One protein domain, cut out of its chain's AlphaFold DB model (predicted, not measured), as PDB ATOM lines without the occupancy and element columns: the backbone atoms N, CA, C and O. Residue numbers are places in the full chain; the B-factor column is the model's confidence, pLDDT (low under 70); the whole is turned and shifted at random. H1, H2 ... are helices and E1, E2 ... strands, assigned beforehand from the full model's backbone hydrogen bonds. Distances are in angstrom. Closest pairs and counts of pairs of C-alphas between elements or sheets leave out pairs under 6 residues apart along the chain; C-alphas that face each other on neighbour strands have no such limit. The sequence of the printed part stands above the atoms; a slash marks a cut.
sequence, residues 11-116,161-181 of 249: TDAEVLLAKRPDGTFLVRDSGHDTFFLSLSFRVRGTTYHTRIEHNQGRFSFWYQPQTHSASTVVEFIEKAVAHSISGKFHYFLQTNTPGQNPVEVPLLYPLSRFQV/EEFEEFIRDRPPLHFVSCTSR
ATOM      1  N   THR A  11     -37.390  15.678  -8.647       92.94
ATOM      2  CA  THR A  11     -36.642  15.708  -7.383       92.94
ATOM      3  C   THR A  11     -36.993  14.520  -6.482       92.94
ATOM      4  O   THR A  11     -36.100  13.853  -5.967       92.94
ATOM      5  N   ASP A  12     -38.276  14.161  -6.373       92.38
ATOM      6  CA  ASP A  12     -38.699  12.959  -5.635       92.38
ATOM      7  C   ASP A  12     -38.125  11.680  -6.266       92.38
ATOM      8  O   ASP A  12     -37.706  10.750  -5.573       92.38
ATOM      9  N   ALA A  13     -38.076  11.627  -7.603       93.88
ATOM     10  CA  ALA A  13     -37.465  10.518  -8.327       93.88
ATOM     11  C   ALA A  13     -35.938  10.464  -8.133       93.88
ATOM     12  O   ALA A  13     -35.385   9.365  -8.068       93.88
ATOM     13  N   GLU A  14     -35.260  11.609  -8.003       93.81
ATOM     14  CA  GLU A  14     -33.841  11.685  -7.636       93.81
ATOM     15  C   GLU A  14     -33.601  11.151  -6.224       93.81
ATOM     16  O   GLU A  14     -32.770  10.257  -6.078       93.81
ATOM     17  N   VAL A  15     -34.363  11.611  -5.220       92.56
ATOM     18  CA  VAL A  15     -34.290  11.135  -3.821       92.56
ATOM     19  C   VAL A  15     -34.503   9.625  -3.748       92.56
ATOM     20  O   VAL A  15     -33.689   8.909  -3.165       92.56
ATOM     21  N   LEU A  16     -35.547   9.119  -4.413       92.25
ATOM     22  CA  LEU A  16     -35.788   7.686  -4.526       92.25
ATOM     23  C   LEU A  16     -34.570   6.968  -5.130       92.25
ATOM     24  O   LEU A  16     -34.055   6.013  -4.550       92.25
ATOM     25  N   LEU A  17     -34.090   7.389  -6.295       93.06
ATOM     26  CA  LEU A  17     -33.014   6.673  -6.979       93.06
ATOM     27  C   LEU A  17     -31.644   6.835  -6.286       93.06
ATOM     28  O   LEU A  17     -30.803   5.953  -6.435       93.06
ATOM     29  N   ALA A  18     -31.427   7.873  -5.470       90.94
ATOM     30  CA  ALA A  18     -30.134   8.281  -4.901       90.94
ATOM     31  C   ALA A  18     -29.320   7.185  -4.183       90.94
ATOM     32  O   ALA A  18     -28.090   7.250  -4.177       90.94
ATOM     33  N   LYS A  19     -29.974   6.186  -3.580       87.25
ATOM     34  CA  LYS A  19     -29.324   5.117  -2.788       87.25
ATOM     35  C   LYS A  19     -29.460   3.728  -3.425       87.25
ATOM     36  O   LYS A  19     -29.369   2.719  -2.737       87.25
ATOM     37  N   ARG A  20     -29.734   3.665  -4.732       90.69
ATOM     38  CA  ARG A  20     -30.073   2.422  -5.451       90.69
ATOM     39  C   ARG A  20     -28.980   2.042  -6.457       90.69
ATOM     40  O   ARG A  20     -28.216   2.920  -6.869       90.69
ATOM     41  N   PRO A  21     -28.857   0.755  -6.835       92.06
ATOM     42  CA  PRO A  21     -27.853   0.332  -7.804       92.06
ATOM     43  C   PRO A  21     -28.102   0.968  -9.176       92.06
ATOM     44  O   PRO A  21     -29.241   1.277  -9.544       92.06
ATOM     45  N   ASP A  22     -27.031   1.139  -9.945       91.12
ATOM     46  CA  ASP A  22     -27.128   1.558 -11.342       91.12
ATOM     47  C   ASP A  22     -28.006   0.579 -12.141       91.12
ATOM     48  O   ASP A  22     -28.064  -0.619 -11.862       91.12
ATOM     49  N   GLY A  23     -28.750   1.100 -13.114       90.06
ATOM     50  CA  GLY A  23     -29.790   0.358 -13.824       90.06
ATOM     51  C   GLY A  23     -31.155   0.335 -13.126       90.06
ATOM     52  O   GLY A  23     -32.106  -0.219 -13.684       90.06
ATOM     53  N   THR A  24     -31.287   0.933 -11.933       93.75
ATOM     54  CA  THR A  24     -32.597   1.140 -11.291       93.75
ATOM     55  C   THR A  24     -33.383   2.234 -12.003       93.75
ATOM     56  O   THR A  24     -32.836   3.305 -12.269       93.75
ATOM     57  N   PHE A  25     -34.667   1.993 -12.282       94.44
ATOM     58  CA  PHE A  25     -35.524   2.937 -13.007       94.44
ATOM     59  C   PHE A  25     -36.981   2.967 -12.526       94.44
ATOM     60  O   PHE A  25     -37.490   2.009 -11.945       94.44
ATOM     61  N   LEU A  26     -37.668   4.069 -12.828       94.88
ATOM     62  CA  LEU A  26     -39.104   4.270 -12.639       94.88
ATOM     63  C   LEU A  26     -39.693   5.109 -13.781       94.88
ATOM     64  O   LEU A  26     -39.018   5.978 -14.335       94.88
ATOM     65  N   VAL A  27     -40.968   4.892 -14.106       94.69
ATOM     66  CA  VAL A  27     -41.731   5.769 -15.010       94.69
ATOM     67  C   VAL A  27     -42.675   6.623 -14.176       94.69
ATOM     68  O   VAL A  27     -43.368   6.113 -13.299       94.69
ATOM     69  N   ARG A  28     -42.723   7.916 -14.466       94.62
ATOM     70  CA  ARG A  28     -43.585   8.908 -13.819       94.62
ATOM     71  C   ARG A  28     -44.245   9.787 -14.873       94.62
ATOM     72  O   ARG A  28     -43.857   9.749 -16.043       94.62
ATOM     73  N   ASP A  29     -45.194  10.604 -14.452       93.00
ATOM     74  CA  ASP A  29     -45.758  11.631 -15.313       93.00
ATOM     75  C   ASP A  29     -44.684  12.678 -15.634       93.00
ATOM     76  O   ASP A  29     -43.751  12.949 -14.863       93.00
ATOM     77  N   SER A  30     -44.793  13.249 -16.825       92.31
ATOM     78  CA  SER A  30     -43.983  14.389 -17.230       92.31
ATOM     79  C   SER A  30     -44.439  15.652 -16.496       92.31
ATOM     80  O   SER A  30     -45.630  15.893 -16.336       92.31
ATOM     81  N   GLY A  31     -43.485  16.500 -16.108       85.31
ATOM     82  CA  GLY A  31     -43.763  17.854 -15.609       85.31
ATOM     83  C   GLY A  31     -43.848  18.910 -16.717       85.31
ATOM     84  O   GLY A  31     -43.682  20.089 -16.431       85.31
ATOM     85  N   HIS A  32     -43.994  18.497 -17.979       86.50
ATOM     86  CA  HIS A  32     -43.953  19.356 -19.163       86.50
ATOM     87  C   HIS A  32     -45.157  19.081 -20.061       86.50
ATOM     88  O   HIS A  32     -45.331  17.940 -20.491       86.50
ATOM     89  N   ASP A  33     -45.915  20.126 -20.398       82.44
ATOM     90  CA  ASP A  33     -47.268  20.052 -20.978       82.44
ATOM     91  C   ASP A  33     -47.380  19.231 -22.272       82.44
ATOM     92  O   ASP A  33     -48.404  18.611 -22.541       82.44
ATOM     93  N   THR A  34     -46.319  19.202 -23.082       83.75
ATOM     94  CA  THR A  34     -46.292  18.499 -24.379       83.75
ATOM     95  C   THR A  34     -45.971  17.003 -24.292       83.75
ATOM     96  O   THR A  34     -46.004  16.320 -25.314       83.75
ATOM     97  N   PHE A  35     -45.608  16.483 -23.118       84.75
ATOM     98  CA  PHE A  35     -45.248  15.076 -22.919       84.75
ATOM     99  C   PHE A  35     -46.100  14.495 -21.798       84.75
ATOM    100  O   PHE A  35     -46.321  15.156 -20.793       84.75
ATOM    101  N   PHE A  36     -46.529  13.240 -21.923       88.56
ATOM    102  CA  PHE A  36     -47.340  12.595 -20.884       88.56
ATOM    103  C   PHE A  36     -46.479  11.906 -19.822       88.56
ATOM    104  O   PHE A  36     -46.803  11.939 -18.640       88.56
ATOM    105  N   LEU A  37     -45.355  11.305 -20.226       93.19
ATOM    106  CA  LEU A  37     -44.552  10.428 -19.374       93.19
ATOM    107  C   LEU A  37     -43.061  10.774 -19.418       93.19
ATOM    108  O   LEU A  37     -42.528  11.294 -20.400       93.19
ATOM    109  N   SER A  38     -42.366  10.452 -18.334       93.50
ATOM    110  CA  SER A  38     -40.917  10.560 -18.198       93.50
ATOM    111  C   SER A  38     -40.355   9.320 -17.507       93.50
ATOM    112  O   SER A  38     -40.879   8.853 -16.494       93.50
ATOM    113  N   LEU A  39     -39.257   8.803 -18.042       93.31
ATOM    114  CA  LEU A  39     -38.466   7.737 -17.441       93.31
ATOM    115  C   LEU A  39     -37.350   8.378 -16.608       93.31
ATOM    116  O   LEU A  39     -36.633   9.252 -17.092       93.31
ATOM    117  N   SER A  40     -37.217   7.954 -15.354       94.06
ATOM    118  CA  SER A  40     -36.140   8.369 -14.447       94.06
ATOM    119  C   SER A  40     -35.335   7.141 -14.051       94.06
ATOM    120  O   SER A  40     -35.924   6.118 -13.706       94.06
ATOM    121  N   PHE A  41     -34.013   7.211 -14.135       93.06
ATOM    122  CA  PHE A  41     -33.142   6.045 -13.978       93.06
ATOM    123  C   PHE A  41     -31.754   6.447 -13.473       93.06
ATOM    124  O   PHE A  41     -31.369   7.610 -13.568       93.06
ATOM    125  N   ARG A  42     -31.007   5.492 -12.916       92.81
ATOM    126  CA  ARG A  42     -29.705   5.737 -12.283       92.81
ATOM    127  C   ARG A  42     -28.555   5.089 -13.042       92.81
ATOM    128  O   ARG A  42     -28.639   3.913 -13.388       92.81
ATOM    129  N   VAL A  43     -27.491   5.857 -13.275       89.38
ATOM    130  CA  VAL A  43     -26.284   5.436 -14.001       89.38
ATOM    131  C   VAL A  43     -25.060   6.121 -13.409       89.38
ATOM    132  O   VAL A  43     -25.040   7.347 -13.277       89.38
ATOM    133  N   ARG A  44     -24.010   5.352 -13.109       87.94
ATOM    134  CA  ARG A  44     -22.727   5.827 -12.573       87.94
ATOM    135  C   ARG A  44     -22.905   6.708 -11.330       87.94
ATOM    136  O   ARG A  44     -22.226   7.720 -11.183       87.94
ATOM    137  N   GLY A  45     -23.848   6.341 -10.458       87.12
ATOM    138  CA  GLY A  45     -24.167   7.093  -9.239       87.12
ATOM    139  C   GLY A  45     -24.987   8.379  -9.436       87.12
ATOM    140  O   GLY A  45     -25.357   9.008  -8.441       87.12
ATOM    141  N   THR A  46     -25.336   8.741 -10.672       89.56
ATOM    142  CA  THR A  46     -26.141   9.928 -11.011       89.56
ATOM    143  C   THR A  46     -27.531   9.512 -11.486       89.56
ATOM    144  O   THR A  46     -27.689   8.512 -12.190       89.56
ATOM    145  N   THR A  47     -28.560  10.269 -11.105       91.88
ATOM    146  CA  THR A  47     -29.920  10.082 -11.628       91.88
ATOM    147  C   THR A  47     -30.103  10.916 -12.893       91.88
ATOM    148  O   THR A  47     -29.724  12.081 -12.937       91.88
ATOM    149  N   TYR A  48     -30.697  10.315 -13.918       90.50
ATOM    150  CA  TYR A  48     -31.016  10.947 -15.188       90.50
ATOM    151  C   TYR A  48     -32.511  10.833 -15.488       90.50
ATOM    152  O   TYR A  48     -33.203   9.921 -15.023       90.50
ATOM    153  N   HIS A  49     -33.005  11.749 -16.320       90.69
ATOM    154  CA  HIS A  49     -34.390  11.782 -16.770       90.69
ATOM    155  C   HIS A  49     -34.447  11.876 -18.293       90.69
ATOM    156  O   HIS A  49     -33.728  12.665 -18.901       90.69
ATOM    157  N   THR A  50     -35.345  11.110 -18.906       89.00
ATOM    158  CA  THR A  50     -35.668  11.214 -20.331       89.00
ATOM    159  C   THR A  50     -37.182  11.253 -20.521       89.00
ATOM    160  O   THR A  50     -37.934  10.638 -19.758       89.00
ATOM    161  N   ARG A  51     -37.653  12.006 -21.516       90.44
ATOM    162  CA  ARG A  51     -39.083  12.115 -21.829       90.44
ATOM    163  C   ARG A  51     -39.473  10.977 -22.767       90.44
ATOM    164  O   ARG A  51     -38.731  10.670 -23.698       90.44
ATOM    165  N   ILE A  52     -40.618  10.350 -22.509       90.25
ATOM    166  CA  ILE A  52     -41.182   9.353 -23.421       90.25
ATOM    167  C   ILE A  52     -42.087  10.108 -24.389       90.25
ATOM    168  O   ILE A  52     -43.065  10.740 -23.982       90.25
ATOM    169  N   GLU A  53     -41.737  10.054 -25.664       88.50
ATOM    170  CA  GLU A  53     -42.512  10.659 -26.736       88.50
ATOM    171  C   GLU A  53     -43.706   9.782 -27.095       88.50
ATOM    172  O   GLU A  53     -43.680   8.564 -26.904       88.50
ATOM    173  N   HIS A  54     -44.744  10.397 -27.656       87.56
ATOM    174  CA  HIS A  54     -45.861   9.683 -28.255       87.56
ATOM    175  C   HIS A  54     -46.236  10.344 -29.583       87.56
ATOM    176  O   HIS A  54     -46.858  11.405 -29.602       87.56
ATOM    177  N   ASN A  55     -45.844   9.718 -30.693       83.75
ATOM    178  CA  ASN A  55     -46.067  10.224 -32.045       83.75
ATOM    179  C   ASN A  55     -46.712   9.131 -32.911       83.75
ATOM    180  O   ASN A  55     -46.330   7.966 -32.824       83.75
ATOM    181  N   GLN A  56     -47.713   9.488 -33.721       84.19
ATOM    182  CA  GLN A  56     -48.445   8.564 -34.610       84.19
ATOM    183  C   GLN A  56     -48.937   7.266 -33.922       84.19
ATOM    184  O   GLN A  56     -48.926   6.190 -34.519       84.19
ATOM    185  N   GLY A  57     -49.360   7.343 -32.653       84.19
ATOM    186  CA  GLY A  57     -49.820   6.176 -31.886       84.19
ATOM    187  C   GLY A  57     -48.697   5.255 -31.389       84.19
ATOM    188  O   GLY A  57     -48.941   4.075 -31.131       84.19
ATOM    189  N   ARG A  58     -47.452   5.750 -31.322       86.56
ATOM    190  CA  ARG A  58     -46.264   4.969 -30.956       86.56
ATOM    191  C   ARG A  58     -45.405   5.704 -29.931       86.56
ATOM    192  O   ARG A  58     -45.219   6.914 -30.022       86.56
ATOM    193  N   PHE A  59     -44.872   4.954 -28.971       87.94
ATOM    194  CA  PHE A  59     -43.991   5.437 -27.908       87.94
ATOM    195  C   PHE A  59     -42.518   5.225 -28.266       87.94
ATOM    196  O   PHE A  59     -42.165   4.138 -28.726       87.94
ATOM    197  N   SER A  60     -41.675   6.234 -28.036       85.38
ATOM    198  CA  SER A  60     -40.224   6.222 -28.308       85.38
ATOM    199  C   SER A  60     -39.467   7.202 -27.401       85.38
ATOM    200  O   SER A  60     -40.081   8.009 -26.703       85.38
ATOM    201  N   PHE A  61     -38.129   7.166 -27.411       82.94
ATOM    202  CA  PHE A  61     -37.318   8.313 -26.975       82.94
ATOM    203  C   PHE A  61     -36.906   9.160 -28.190       82.94
ATOM    204  O   PHE A  61     -36.802   8.629 -29.293       82.94
ATOM    205  N   TRP A  62     -36.634  10.447 -27.947       69.56
ATOM    206  CA  TRP A  62     -36.367  11.512 -28.931       69.56
ATOM    207  C   TRP A  62     -35.622  11.085 -30.211       69.56
ATOM    208  O   TRP A  62     -36.137  11.245 -31.313       69.56
ATOM    209  N   TYR A  63     -34.410  10.533 -30.089       57.97
ATOM    210  CA  TYR A  63     -33.573  10.190 -31.247       57.97
ATOM    211  C   TYR A  63     -33.436   8.677 -31.415       57.97
ATOM    212  O   TYR A  63     -32.411   8.094 -31.056       57.97
ATOM    213  N   GLN A  64     -34.486   8.019 -31.916       64.44
ATOM    214  CA  GLN A  64     -34.485   6.566 -32.110       64.44
ATOM    215  C   GLN A  64     -35.090   6.118 -33.444       64.44
ATOM    216  O   GLN A  64     -36.104   6.669 -33.871       64.44
ATOM    217  N   PRO A  65     -34.527   5.072 -34.085       61.50
ATOM    218  CA  PRO A  65     -35.135   4.473 -35.267       61.50
ATOM    219  C   PRO A  65     -36.540   3.936 -34.963       61.50
ATOM    220  O   PRO A  65     -36.784   3.374 -33.890       61.50
ATOM    221  N   GLN A  66     -37.445   4.024 -35.947       60.84
ATOM    222  CA  GLN A  66     -38.849   3.595 -35.829       60.84
ATOM    223  C   GLN A  66     -39.004   2.161 -35.273       60.84
ATOM    224  O   GLN A  66     -39.992   1.860 -34.603       60.84
ATOM    225  N   THR A  67     -38.019   1.288 -35.509       62.75
ATOM    226  CA  THR A  67     -37.950  -0.107 -35.036       62.75
ATOM    227  C   THR A  67     -38.021  -0.270 -33.516       62.75
ATOM    228  O   THR A  67     -38.516  -1.296 -33.050       62.75
ATOM    229  N   HIS A  68     -37.575   0.721 -32.737       68.25
ATOM    230  CA  HIS A  68     -37.539   0.655 -31.265       68.25
ATOM    231  C   HIS A  68     -38.784   1.244 -30.594       68.25
ATOM    232  O   HIS A  68     -38.902   1.220 -29.369       68.25
ATOM    233  N   SER A  69     -39.732   1.741 -31.389       80.44
ATOM    234  CA  SER A  69     -41.012   2.225 -30.880       80.44
ATOM    235  C   SER A  69     -42.021   1.086 -30.652       80.44
ATOM    236  O   SER A  69     -41.906  -0.008 -31.221       80.44
ATOM    237  N   ALA A  70     -43.040   1.335 -29.833       85.50
ATOM    238  CA  ALA A  70     -44.099   0.368 -29.521       85.50
ATOM    239  C   ALA A  70     -45.482   1.034 -29.489       85.50
ATOM    240  O   ALA A  70     -45.562   2.245 -29.300       85.50
ATOM    241  N   SER A  71     -46.570   0.275 -29.653       87.62
ATOM    242  CA  SER A  71     -47.933   0.847 -29.627       87.62
ATOM    243  C   SER A  71     -48.430   1.135 -28.207       87.62
ATOM    244  O   SER A  71     -49.347   1.929 -28.013       87.62
ATOM    245  N   THR A  72     -47.811   0.522 -27.195       90.62
ATOM    246  CA  THR A  72     -48.118   0.765 -25.781       90.62
ATOM    247  C   THR A  72     -46.855   1.082 -24.991       90.62
ATOM    248  O   THR A  72     -45.782   0.540 -25.263       90.62
ATOM    249  N   VAL A  73     -46.981   1.910 -23.949       90.19
ATOM    250  CA  VAL A  73     -45.867   2.198 -23.029       90.19
ATOM    251  C   VAL A  73     -45.341   0.934 -22.337       90.19
ATOM    252  O   VAL A  73     -44.152   0.832 -22.061       90.19
ATOM    253  N   VAL A  74     -46.203  -0.055 -22.079       91.00
ATOM    254  CA  VAL A  74     -45.792  -1.325 -21.463       91.00
ATOM    255  C   VAL A  74     -44.856  -2.083 -22.396       91.00
ATOM    256  O   VAL A  74     -43.746  -2.412 -21.997       91.00
ATOM    257  N   GLU A  75     -45.273  -2.302 -23.644       90.38
ATOM    258  CA  GLU A  75     -44.456  -2.966 -24.663       90.38
ATOM    259  C   GLU A  75     -43.149  -2.197 -24.924       90.38
ATOM    260  O   GLU A  75     -42.097  -2.812 -25.080       90.38
ATOM    261  N   PHE A  76     -43.190  -0.859 -24.907       89.62
ATOM    262  CA  PHE A  76     -42.003  -0.013 -25.039       89.62
ATOM    263  C   PHE A  76     -40.987  -0.245 -23.912       89.62
ATOM    264  O   PHE A  76     -39.818  -0.509 -24.187       89.62
ATOM    265  N   ILE A  77     -41.428  -0.203 -22.650       90.12
ATOM    266  CA  ILE A  77     -40.554  -0.435 -21.491       90.12
ATOM    267  C   ILE A  77     -40.060  -1.890 -21.452       90.12
ATOM    268  O   ILE A  77     -38.889  -2.119 -21.157       90.12
ATOM    269  N   GLU A  78     -40.900  -2.873 -21.797       89.81
ATOM    270  CA  GLU A  78     -40.480  -4.280 -21.890       89.81
ATOM    271  C   GLU A  78     -39.404  -4.492 -22.968       89.81
ATOM    272  O   GLU A  78     -38.396  -5.149 -22.698       89.81
ATOM    273  N   LYS A  79     -39.559  -3.881 -24.153       87.38
ATOM    274  CA  LYS A  79     -38.530  -3.876 -25.208       87.38
ATOM    275  C   LYS A  79     -37.251  -3.184 -24.749       87.38
ATOM    276  O   LYS A  79     -36.170  -3.735 -24.938       87.38
ATOM    277  N   ALA A  80     -37.359  -2.011 -24.125       87.00
ATOM    278  CA  ALA A  80     -36.200  -1.244 -23.680       87.00
ATOM    279  C   ALA A  80     -35.365  -2.006 -22.641       87.00
ATOM    280  O   ALA A  80     -34.148  -2.101 -22.782       87.00
ATOM    281  N   VAL A  81     -36.018  -2.653 -21.672       89.00
ATOM    282  CA  VAL A  81     -35.347  -3.531 -20.702       89.00
ATOM    283  C   VAL A  81     -34.735  -4.764 -21.374       89.00
ATOM    284  O   VAL A  81     -33.590  -5.109 -21.092       89.00
ATOM    285  N   ALA A  82     -35.441  -5.418 -22.303       87.25
ATOM    286  CA  ALA A  82     -34.888  -6.557 -23.042       87.25
ATOM    287  C   ALA A  82     -33.641  -6.171 -23.868       87.25
ATOM    288  O   ALA A  82     -32.684  -6.945 -23.958       87.25
ATOM    289  N   HIS A  83     -33.615  -4.962 -24.431       84.06
ATOM    290  CA  HIS A  83     -32.444  -4.399 -25.100       84.06
ATOM    291  C   HIS A  83     -31.284  -4.136 -24.123       84.06
ATOM    292  O   HIS A  83     -30.176  -4.593 -24.404       84.06
ATOM    293  N   SER A  84     -31.539  -3.513 -22.964       84.94
ATOM    294  CA  SER A  84     -30.520  -3.297 -21.921       84.94
ATOM    295  C   SER A  84     -29.931  -4.606 -21.379       84.94
ATOM    296  O   SER A  84     -28.722  -4.695 -21.199       84.94
ATOM    297  N   ILE A  85     -30.755  -5.635 -21.143       84.25
ATOM    298  CA  ILE A  85     -30.293  -6.944 -20.639       84.25
ATOM    299  C   ILE A  85     -29.499  -7.707 -21.707       84.25
ATOM    300  O   ILE A  85     -28.523  -8.380 -21.386       84.25
ATOM    301  N   SER A  86     -29.907  -7.628 -22.977       81.38
ATOM    302  CA  SER A  86     -29.239  -8.364 -24.061       81.38
ATOM    303  C   SER A  86     -27.951  -7.710 -24.570       81.38
ATOM    304  O   SER A  86     -27.280  -8.315 -25.403       81.38
ATOM    305  N   GLY A  87     -27.626  -6.485 -24.135       72.06
ATOM    306  CA  GLY A  87     -26.463  -5.724 -24.615       72.06
ATOM    307  C   GLY A  87     -26.505  -5.392 -26.114       72.06
ATOM    308  O   GLY A  87     -25.500  -5.005 -26.695       72.06
ATOM    309  N   LYS A  88     -27.657  -5.578 -26.775       61.22
ATOM    310  CA  LYS A  88     -27.796  -5.409 -28.234       61.22
ATOM    311  C   LYS A  88     -28.006  -3.963 -28.662       61.22
ATOM    312  O   LYS A  88     -27.849  -3.653 -29.839       61.22
ATOM    313  N   PHE A  89     -28.452  -3.107 -27.747       60.62
ATOM    314  CA  PHE A  89     -28.763  -1.719 -28.048       60.62
ATOM    315  C   PHE A  89     -28.631  -0.867 -26.789       60.62
ATOM    316  O   PHE A  89     -29.271  -1.139 -25.771       60.62
ATOM    317  N   HIS A  90     -27.831   0.189 -26.896       61.53
ATOM    318  CA  HIS A  90     -27.609   1.150 -25.831       61.53
ATOM    319  C   HIS A  90     -28.431   2.397 -26.147       61.53
ATOM    320  O   HIS A  90     -28.233   3.085 -27.147       61.53
ATOM    321  N   TYR A  91     -29.411   2.656 -25.295       67.62
ATOM    322  CA  TYR A  91     -30.129   3.918 -25.254       67.62
ATOM    323  C   TYR A  91     -29.148   4.994 -24.791       67.62
ATOM    324  O   TYR A  91     -28.531   4.812 -23.749       67.62
ATOM    325  N   PHE A  92     -29.004   6.094 -25.527       66.81
ATOM    326  CA  PHE A  92     -28.075   7.163 -25.167       66.81
ATOM    327  C   PHE A  92     -28.822   8.452 -24.833       66.81
ATOM    328  O   PHE A  92     -29.586   8.964 -25.652       66.81
ATOM    329  N   LEU A  93     -28.567   9.006 -23.647       70.25
ATOM    330  CA  LEU A  93     -28.911  10.392 -23.353       70.25
ATOM    331  C   LEU A  93     -27.810  11.319 -23.865       70.25
ATOM    332  O   LEU A  93     -26.659  11.242 -23.428       70.25
ATOM    333  N   GLN A  94     -28.193  12.246 -24.740       61.25
ATOM    334  CA  GLN A  94     -27.393  13.432 -25.001       61.25
ATOM    335  C   GLN A  94     -27.471  14.336 -23.769       61.25
ATOM    336  O   GLN A  94     -28.552  14.769 -23.371       61.25
ATOM    337  N   THR A  95     -26.325  14.605 -23.148       59.62
ATOM    338  CA  THR A  95     -26.244  15.634 -22.109       59.62
ATOM    339  C   THR A  95     -26.066  16.997 -22.780       59.62
ATOM    340  O   THR A  95     -25.398  17.100 -23.809       59.62
ATOM    341  N   ASN A  96     -26.621  18.058 -22.193       59.66
ATOM    342  CA  ASN A  96     -26.444  19.425 -22.703       59.66
ATOM    343  C   ASN A  96     -25.058  20.018 -22.363       59.66
ATOM    344  O   ASN A  96     -24.828  21.208 -22.564       59.66
ATOM    345  N   THR A  97     -24.139  19.204 -21.837       59.09
ATOM    346  CA  THR A  97     -22.789  19.612 -21.443       59.09
ATOM    347  C   THR A  97     -21.814  19.312 -22.586       59.09
ATOM    348  O   THR A  97     -21.640  18.140 -22.934       59.09
ATOM    349  N   PRO A  98     -21.141  20.317 -23.177       59.19
ATOM    350  CA  PRO A  98     -20.188  20.076 -24.254       59.19
ATOM    351  C   PRO A  98     -19.022  19.197 -23.771       59.19
ATOM    352  O   PRO A  98     -18.438  19.445 -22.718       59.19
ATOM    353  N   GLY A  99     -18.689  18.159 -24.544       65.19
ATOM    354  CA  GLY A  99     -17.584  17.232 -24.258       65.19
ATOM    355  C   GLY A  99     -17.922  16.020 -23.377       65.19
ATOM    356  O   GLY A  99     -17.059  15.171 -23.171       65.19
ATOM    357  N   GLN A 100     -19.155  15.889 -22.875       65.62
ATOM    358  CA  GLN A 100     -19.611  14.663 -22.206       65.62
ATOM    359  C   GLN A 100     -20.005  13.595 -23.236       65.62
ATOM    360  O   GLN A 100     -20.806  13.853 -24.136       65.62
ATOM    361  N   ASN A 101     -19.482  12.375 -23.073       64.88
ATOM    362  CA  ASN A 101     -19.903  11.229 -23.881       64.88
ATOM    363  C   ASN A 101     -21.391  10.909 -23.634       64.88
ATOM    364  O   ASN A 101     -21.853  11.054 -22.498       64.88
ATOM    365  N   PRO A 102     -22.142  10.439 -24.649       71.94
ATOM    366  CA  PRO A 102     -23.540  10.063 -24.470       71.94
ATOM    367  C   PRO A 102     -23.693   8.987 -23.386       71.94
ATOM    368  O   PRO A 102     -22.940   8.013 -23.355       71.94
ATOM    369  N   VAL A 103     -24.656   9.165 -22.480       71.38
ATOM    370  CA  VAL A 103     -24.819   8.281 -21.316       71.38
ATOM    371  C   VAL A 103     -25.715   7.108 -21.681       71.38
ATOM    372  O   VAL A 103     -26.887   7.303 -22.005       71.38
ATOM    373  N   GLU A 104     -25.168   5.897 -21.605       75.88
ATOM    374  CA  GLU A 104     -25.934   4.659 -21.753       75.88
ATOM    375  C   GLU A 104     -27.023   4.550 -20.678       75.88
ATOM    376  O   GLU A 104     -26.769   4.812 -19.503       75.88
ATOM    377  N   VAL A 105     -28.227   4.126 -21.066       76.81
ATOM    378  CA  VAL A 105     -29.364   3.898 -20.166       76.81
ATOM    379  C   VAL A 105     -29.550   2.389 -19.936       76.81
ATOM    380  O   VAL A 105     -30.291   1.736 -20.677       76.81
ATOM    381  N   PRO A 106     -28.894   1.798 -18.919       83.12
ATOM    382  CA  PRO A 106     -29.259   0.482 -18.423       83.12
ATOM    383  C   PRO A 106     -30.644   0.549 -17.766       83.12
ATOM    384  O   PRO A 106     -30.870   1.325 -16.840       83.12
ATOM    385  N   LEU A 107     -31.570  -0.292 -18.219       88.31
ATOM    386  CA  LEU A 107     -32.859  -0.523 -17.570       88.31
ATOM    387  C   LEU A 107     -32.890  -1.971 -17.092       88.31
ATOM    388  O   LEU A 107     -33.182  -2.884 -17.859       88.31
ATOM    389  N   LEU A 108     -32.526  -2.179 -15.827       89.00
ATOM    390  CA  LEU A 108     -32.319  -3.507 -15.240       89.00
ATOM    391  C   LEU A 108     -33.291  -3.771 -14.085       89.00
ATOM    392  O   LEU A 108     -33.897  -4.844 -14.015       89.00
ATOM    393  N   TYR A 109     -33.470  -2.777 -13.210       91.88
ATOM    394  CA  TYR A 109     -34.182  -2.937 -11.945       91.88
ATOM    395  C   TYR A 109     -35.401  -1.999 -11.857       91.88
ATOM    396  O   TYR A 109     -35.248  -0.815 -11.545       91.88
ATOM    397  N   PRO A 110     -36.631  -2.473 -12.135       93.62
ATOM    398  CA  PRO A 110     -37.833  -1.664 -11.966       93.62
ATOM    399  C   PRO A 110     -38.087  -1.359 -10.486       93.62
ATOM    400  O   PRO A 110     -38.411  -2.253  -9.702       93.62
ATOM    401  N   LEU A 111     -38.040  -0.084 -10.113       93.12
ATOM    402  CA  LEU A 111     -38.464   0.370  -8.797       93.12
ATOM    403  C   LEU A 111     -39.990   0.275  -8.688       93.12
ATOM    404  O   LEU A 111     -40.717   1.051  -9.315       93.12
ATOM    405  N   SER A 112     -40.490  -0.657  -7.877       92.19
ATOM    406  CA  SER A 112     -41.925  -0.907  -7.777       92.19
ATOM    407  C   SER A 112     -42.545  -0.212  -6.575       92.19
ATOM    408  O   SER A 112     -42.226  -0.522  -5.429       92.19
ATOM    409  N   ARG A 113     -43.549   0.630  -6.832       88.62
ATOM    410  CA  ARG A 113     -44.395   1.234  -5.790       88.62
ATOM    411  C   ARG A 113     -45.116   0.221  -4.888       88.62
ATOM    412  O   ARG A 113     -45.577   0.586  -3.816       88.62
ATOM    413  N   PHE A 114     -45.201  -1.047  -5.296       87.94
ATOM    414  CA  PHE A 114     -45.774  -2.131  -4.489       87.94
ATOM    415  C   PHE A 114     -44.738  -2.874  -3.618       87.94
ATOM    416  O   PHE A 114     -45.081  -3.881  -3.008       87.94
ATOM    417  N   GLN A 115     -43.479  -2.412  -3.543       86.56
ATOM    418  CA  GLN A 115     -42.489  -2.948  -2.586       86.56
ATOM    419  C   GLN A 115     -42.855  -2.651  -1.125       86.56
ATOM    420  O   GLN A 115     -42.398  -3.372  -0.235       86.56
ATOM    421  N   VAL A 116     -43.679  -1.623  -0.898       86.00
ATOM    422  CA  VAL A 116     -44.221  -1.225   0.405       86.00
ATOM    423  C   VAL A 116     -45.737  -1.195   0.305       86.00
ATOM    424  O   VAL A 116     -46.298  -0.544  -0.580       86.00
ATOM    425  N   GLU A 161     -40.373   9.549   2.211       82.75
ATOM    426  CA  GLU A 161     -39.301   9.367   3.183       82.75
ATOM    427  C   GLU A 161     -39.413   7.991   3.853       82.75
ATOM    428  O   GLU A 161     -38.472   7.199   3.798       82.75
ATOM    429  N   GLU A 162     -40.600   7.663   4.379       83.12
ATOM    430  CA  GLU A 162     -40.912   6.346   4.953       83.12
ATOM    431  C   GLU A 162     -40.750   5.228   3.911       83.12
ATOM    432  O   GLU A 162     -40.226   4.151   4.205       83.12
ATOM    433  N   PHE A 163     -41.160   5.484   2.660       86.00
ATOM    434  CA  PHE A 163     -40.972   4.530   1.568       86.00
ATOM    435  C   PHE A 163     -39.483   4.318   1.264       86.00
ATOM    436  O   PHE A 163     -39.050   3.176   1.112       86.00
ATOM    437  N   GLU A 164     -38.698   5.397   1.158       85.19
ATOM    438  CA  GLU A 164     -37.261   5.348   0.870       85.19
ATOM    439  C   GLU A 164     -36.498   4.570   1.943       85.19
ATOM    440  O   GLU A 164     -35.672   3.721   1.599       85.19
ATOM    441  N   GLU A 165     -36.823   4.805   3.214       86.19
ATOM    442  CA  GLU A 165     -36.271   4.081   4.355       86.19
ATOM    443  C   GLU A 165     -36.608   2.586   4.312       86.19
ATOM    444  O   GLU A 165     -35.703   1.750   4.324       86.19
ATOM    445  N   PHE A 166     -37.884   2.229   4.156       85.00
ATOM    446  CA  PHE A 166     -38.335   0.833   4.216       85.00
ATOM    447  C   PHE A 166     -37.822  -0.055   3.063       85.00
ATOM    448  O   PHE A 166     -37.824  -1.290   3.170       85.00
ATOM    449  N   ILE A 167     -37.392   0.542   1.945       86.62
ATOM    450  CA  ILE A 167     -36.793  -0.198   0.823       86.62
ATOM    451  C   ILE A 167     -35.279  -0.023   0.681       86.62
ATOM    452  O   ILE A 167     -34.714  -0.607  -0.243       86.62
ATOM    453  N   ARG A 168     -34.626   0.745   1.565       84.50
ATOM    454  CA  ARG A 168     -33.176   1.001   1.533       84.50
ATOM    455  C   ARG A 168     -32.363  -0.294   1.539       84.50
ATOM    456  O   ARG A 168     -31.482  -0.462   0.704       84.50
ATOM    457  N   ASP A 169     -32.737  -1.216   2.421       83.81
ATOM    458  CA  ASP A 169     -32.016  -2.474   2.653       83.81
ATOM    459  C   ASP A 169     -32.610  -3.658   1.866       83.81
ATOM    460  O   ASP A 169     -32.221  -4.813   2.055       83.81
ATOM    461  N   ARG A 170     -33.585  -3.403   0.978       85.94
ATOM    462  CA  ARG A 170     -34.200  -4.447   0.146       85.94
ATOM    463  C   ARG A 170     -33.377  -4.677  -1.126       85.94
ATOM    464  O   ARG A 170     -32.963  -3.707  -1.762       85.94
ATOM    465  N   PRO A 171     -33.208  -5.936  -1.573       84.62
ATOM    466  CA  PRO A 171     -32.563  -6.210  -2.851       84.62
ATOM    467  C   PRO A 171     -33.358  -5.586  -4.014       84.62
ATOM    468  O   PRO A 171     -34.592  -5.490  -3.942       84.62
ATOM    469  N   PRO A 172     -32.680  -5.175  -5.103       85.06
ATOM    470  CA  PRO A 172     -33.346  -4.628  -6.276       85.06
ATOM    471  C   PRO A 172     -34.267  -5.674  -6.914       85.06
ATOM    472  O   PRO A 172     -33.948  -6.862  -6.976       85.06
ATOM    473  N   LEU A 173     -35.418  -5.234  -7.420       85.00
ATOM    474  CA  LEU A 173     -36.304  -6.116  -8.173       85.00
ATOM    475  C   LEU A 173     -35.720  -6.389  -9.554       85.00
ATOM    476  O   LEU A 173     -35.317  -5.460 -10.244       85.00
ATOM    477  N   HIS A 174     -35.763  -7.641  -9.999       84.06
ATOM    478  CA  HIS A 174     -35.521  -7.972 -11.399       84.06
ATOM    479  C   HIS A 174     -36.767  -7.692 -12.244       84.06
ATOM    480  O   HIS A 174     -37.903  -7.874 -11.796       84.06
ATOM    481  N   PHE A 175     -36.559  -7.269 -13.489       80.31
ATOM    482  CA  PHE A 175     -37.657  -7.078 -14.423       80.31
ATOM    483  C   PHE A 175     -38.263  -8.412 -14.876       80.31
ATOM    484  O   PHE A 175     -37.556  -9.318 -15.305       80.31
ATOM    485  N   VAL A 176     -39.594  -8.511 -14.820       73.00
ATOM    486  CA  VAL A 176     -40.359  -9.683 -15.271       73.00
ATOM    487  C   VAL A 176     -41.439  -9.207 -16.243       73.00
ATOM    488  O   VAL A 176     -42.428  -8.602 -15.816       73.00
ATOM    489  N   SER A 177     -41.241  -9.473 -17.539       63.59
ATOM    490  CA  SER A 177     -42.214  -9.153 -18.597       63.59
ATOM    491  C   SER A 177     -43.571  -9.803 -18.310       63.59
ATOM    492  O   SER A 177     -43.669 -10.900 -17.753       63.59
ATOM    493  N   CYS A 178     -44.651  -9.129 -18.701       53.50
ATOM    494  CA  CYS A 178     -46.000  -9.664 -18.581       53.50
ATOM    495  C   CYS A 178     -46.205 -10.918 -19.455       53.50
ATOM    496  O   CYS A 178     -46.967 -11.807 -19.073       53.50
ATOM    497  N   THR A 179     -45.475 -11.042 -20.570       52.03
ATOM    498  CA  THR A 179     -45.570 -12.193 -21.491       52.03
ATOM    499  C   THR A 179     -45.204 -13.526 -20.828       52.03
ATOM    500  O   THR A 179     -45.868 -14.534 -21.068       52.03
ATOM    501  N   SER A 180     -44.233 -13.540 -19.905       47.16
ATOM    502  CA  SER A 180     -43.834 -14.760 -19.184       47.16
ATOM    503  C   SER A 180     -44.850 -15.202 -18.126       47.16
ATOM    504  O   SER A 180     -44.780 -16.327 -17.631       47.16
ATOM    505  N   ARG A 181     -45.801 -14.335 -17.754       48.19
ATOM    506  CA  ARG A 181     -46.771 -14.603 -16.681       48.19
ATOM    507  C   ARG A 181     -47.870 -15.585 -17.102       48.19
ATOM    508  O   ARG A 181     -48.418 -16.259 -16.240       48.19
TER     509      ARG A 181
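This is residues 11 to 116 and 161 to 181 of the 249 residues of an uncharacterized protein of Schistocephalus solidus (UniProt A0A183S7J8). A curled sheet of four strands, shaped like part of a barrel and strongly twisted, has the short helix H1 packed over its E2 and the longest helix, H2, beside its E4 edge. H3 lies beyond H1, H4 lies past H2, and the long stretch from 87 to 116 makes a loop out to Pro 98 and then pairs briefly with E1. The printed part has 127 residues, with four named helices and four named strands in the order H1 E1 E2 E3 E4 H2 H3 H4; the sheet order is E1 E2 E3 E4, antiparallel throughout. The class is mixed, helices and strands, with under half of the residues in named elements. The whole is compact, with a radius of gyration of the C-alphas of 14.6 A and spans of 43 by 40 by 32 A.

E1, residues 24 to 29, E2, residues 37 to 43, E3, residues 46 to 55, and E4, residues 58 to 60, form a meander, each strand the antiparallel neighbour of the one before. E1 and E2 are a hairpin at 159 degrees, with N 26 and O 40 2.8 A apart. E2 and E3 are a hairpin at 150 degrees, with N 39 and O 50 2.8 A apart. E3 and E4 are a hairpin at 156 degrees, with N 53 and O 60 2.8 A apart. The pairing is staggered: E3 pairs with E2 over residues 46 to 52 and with E4 over residues 53 to 55. Residues 24 to 25 of E1 also pair, parallel, with residues 109 to 110. H1, residues 11 to 17, is on the sheet at a height of 8.4 A, over E2 and slantwise to it at 44 degrees on the local plane; 2 of its 7 C-alphas fall on E3, only just too few to lie over that strand too. Its closest C-alphas to E2 are those of Leu 17 and Arg 42, 6.3 A apart. H2, residues 73 to 86, is on the sheet and stands at the sheet's level, 3.1 A in height; the closest C-alphas of E4 and H2 are those of Phe 59 and Val 73, 6.1 A apart. H3, residues 161 to 168, is close to H1 but not clearly touching, the closest C-alphas being those of Leu 16 and Glu 164 at 6.1 A. H4, residues 178 to 181, is near H2. In H1, H2 and H3 every O i to N i+4 pair is within hydrogen-bond range; H4 is too short for such a pair.

E3 is 29.0 A long and E2 19.7 A; E1 is 17.3 A and H2 19.7 A. H1 begins at C-alpha 11, (-36.642, 15.708, -7.383), and H4 ends at C-alpha 181, (-46.771, -14.603, -16.681).

The C-alphas of Pro 98 and Arg 181, the two farthest apart, are 44.3 A apart. Residues 117 to 160 are not printed, and C-alphas 116 and 161 are 12.0 A apart across the cut. The link from E4 to H2 is long, with 12 residues. The mean pLDDT of the printed part is 82.2, and it is under 70 at residues 62 to 68, 88 to 92, 94 to 101 and 177 to 181.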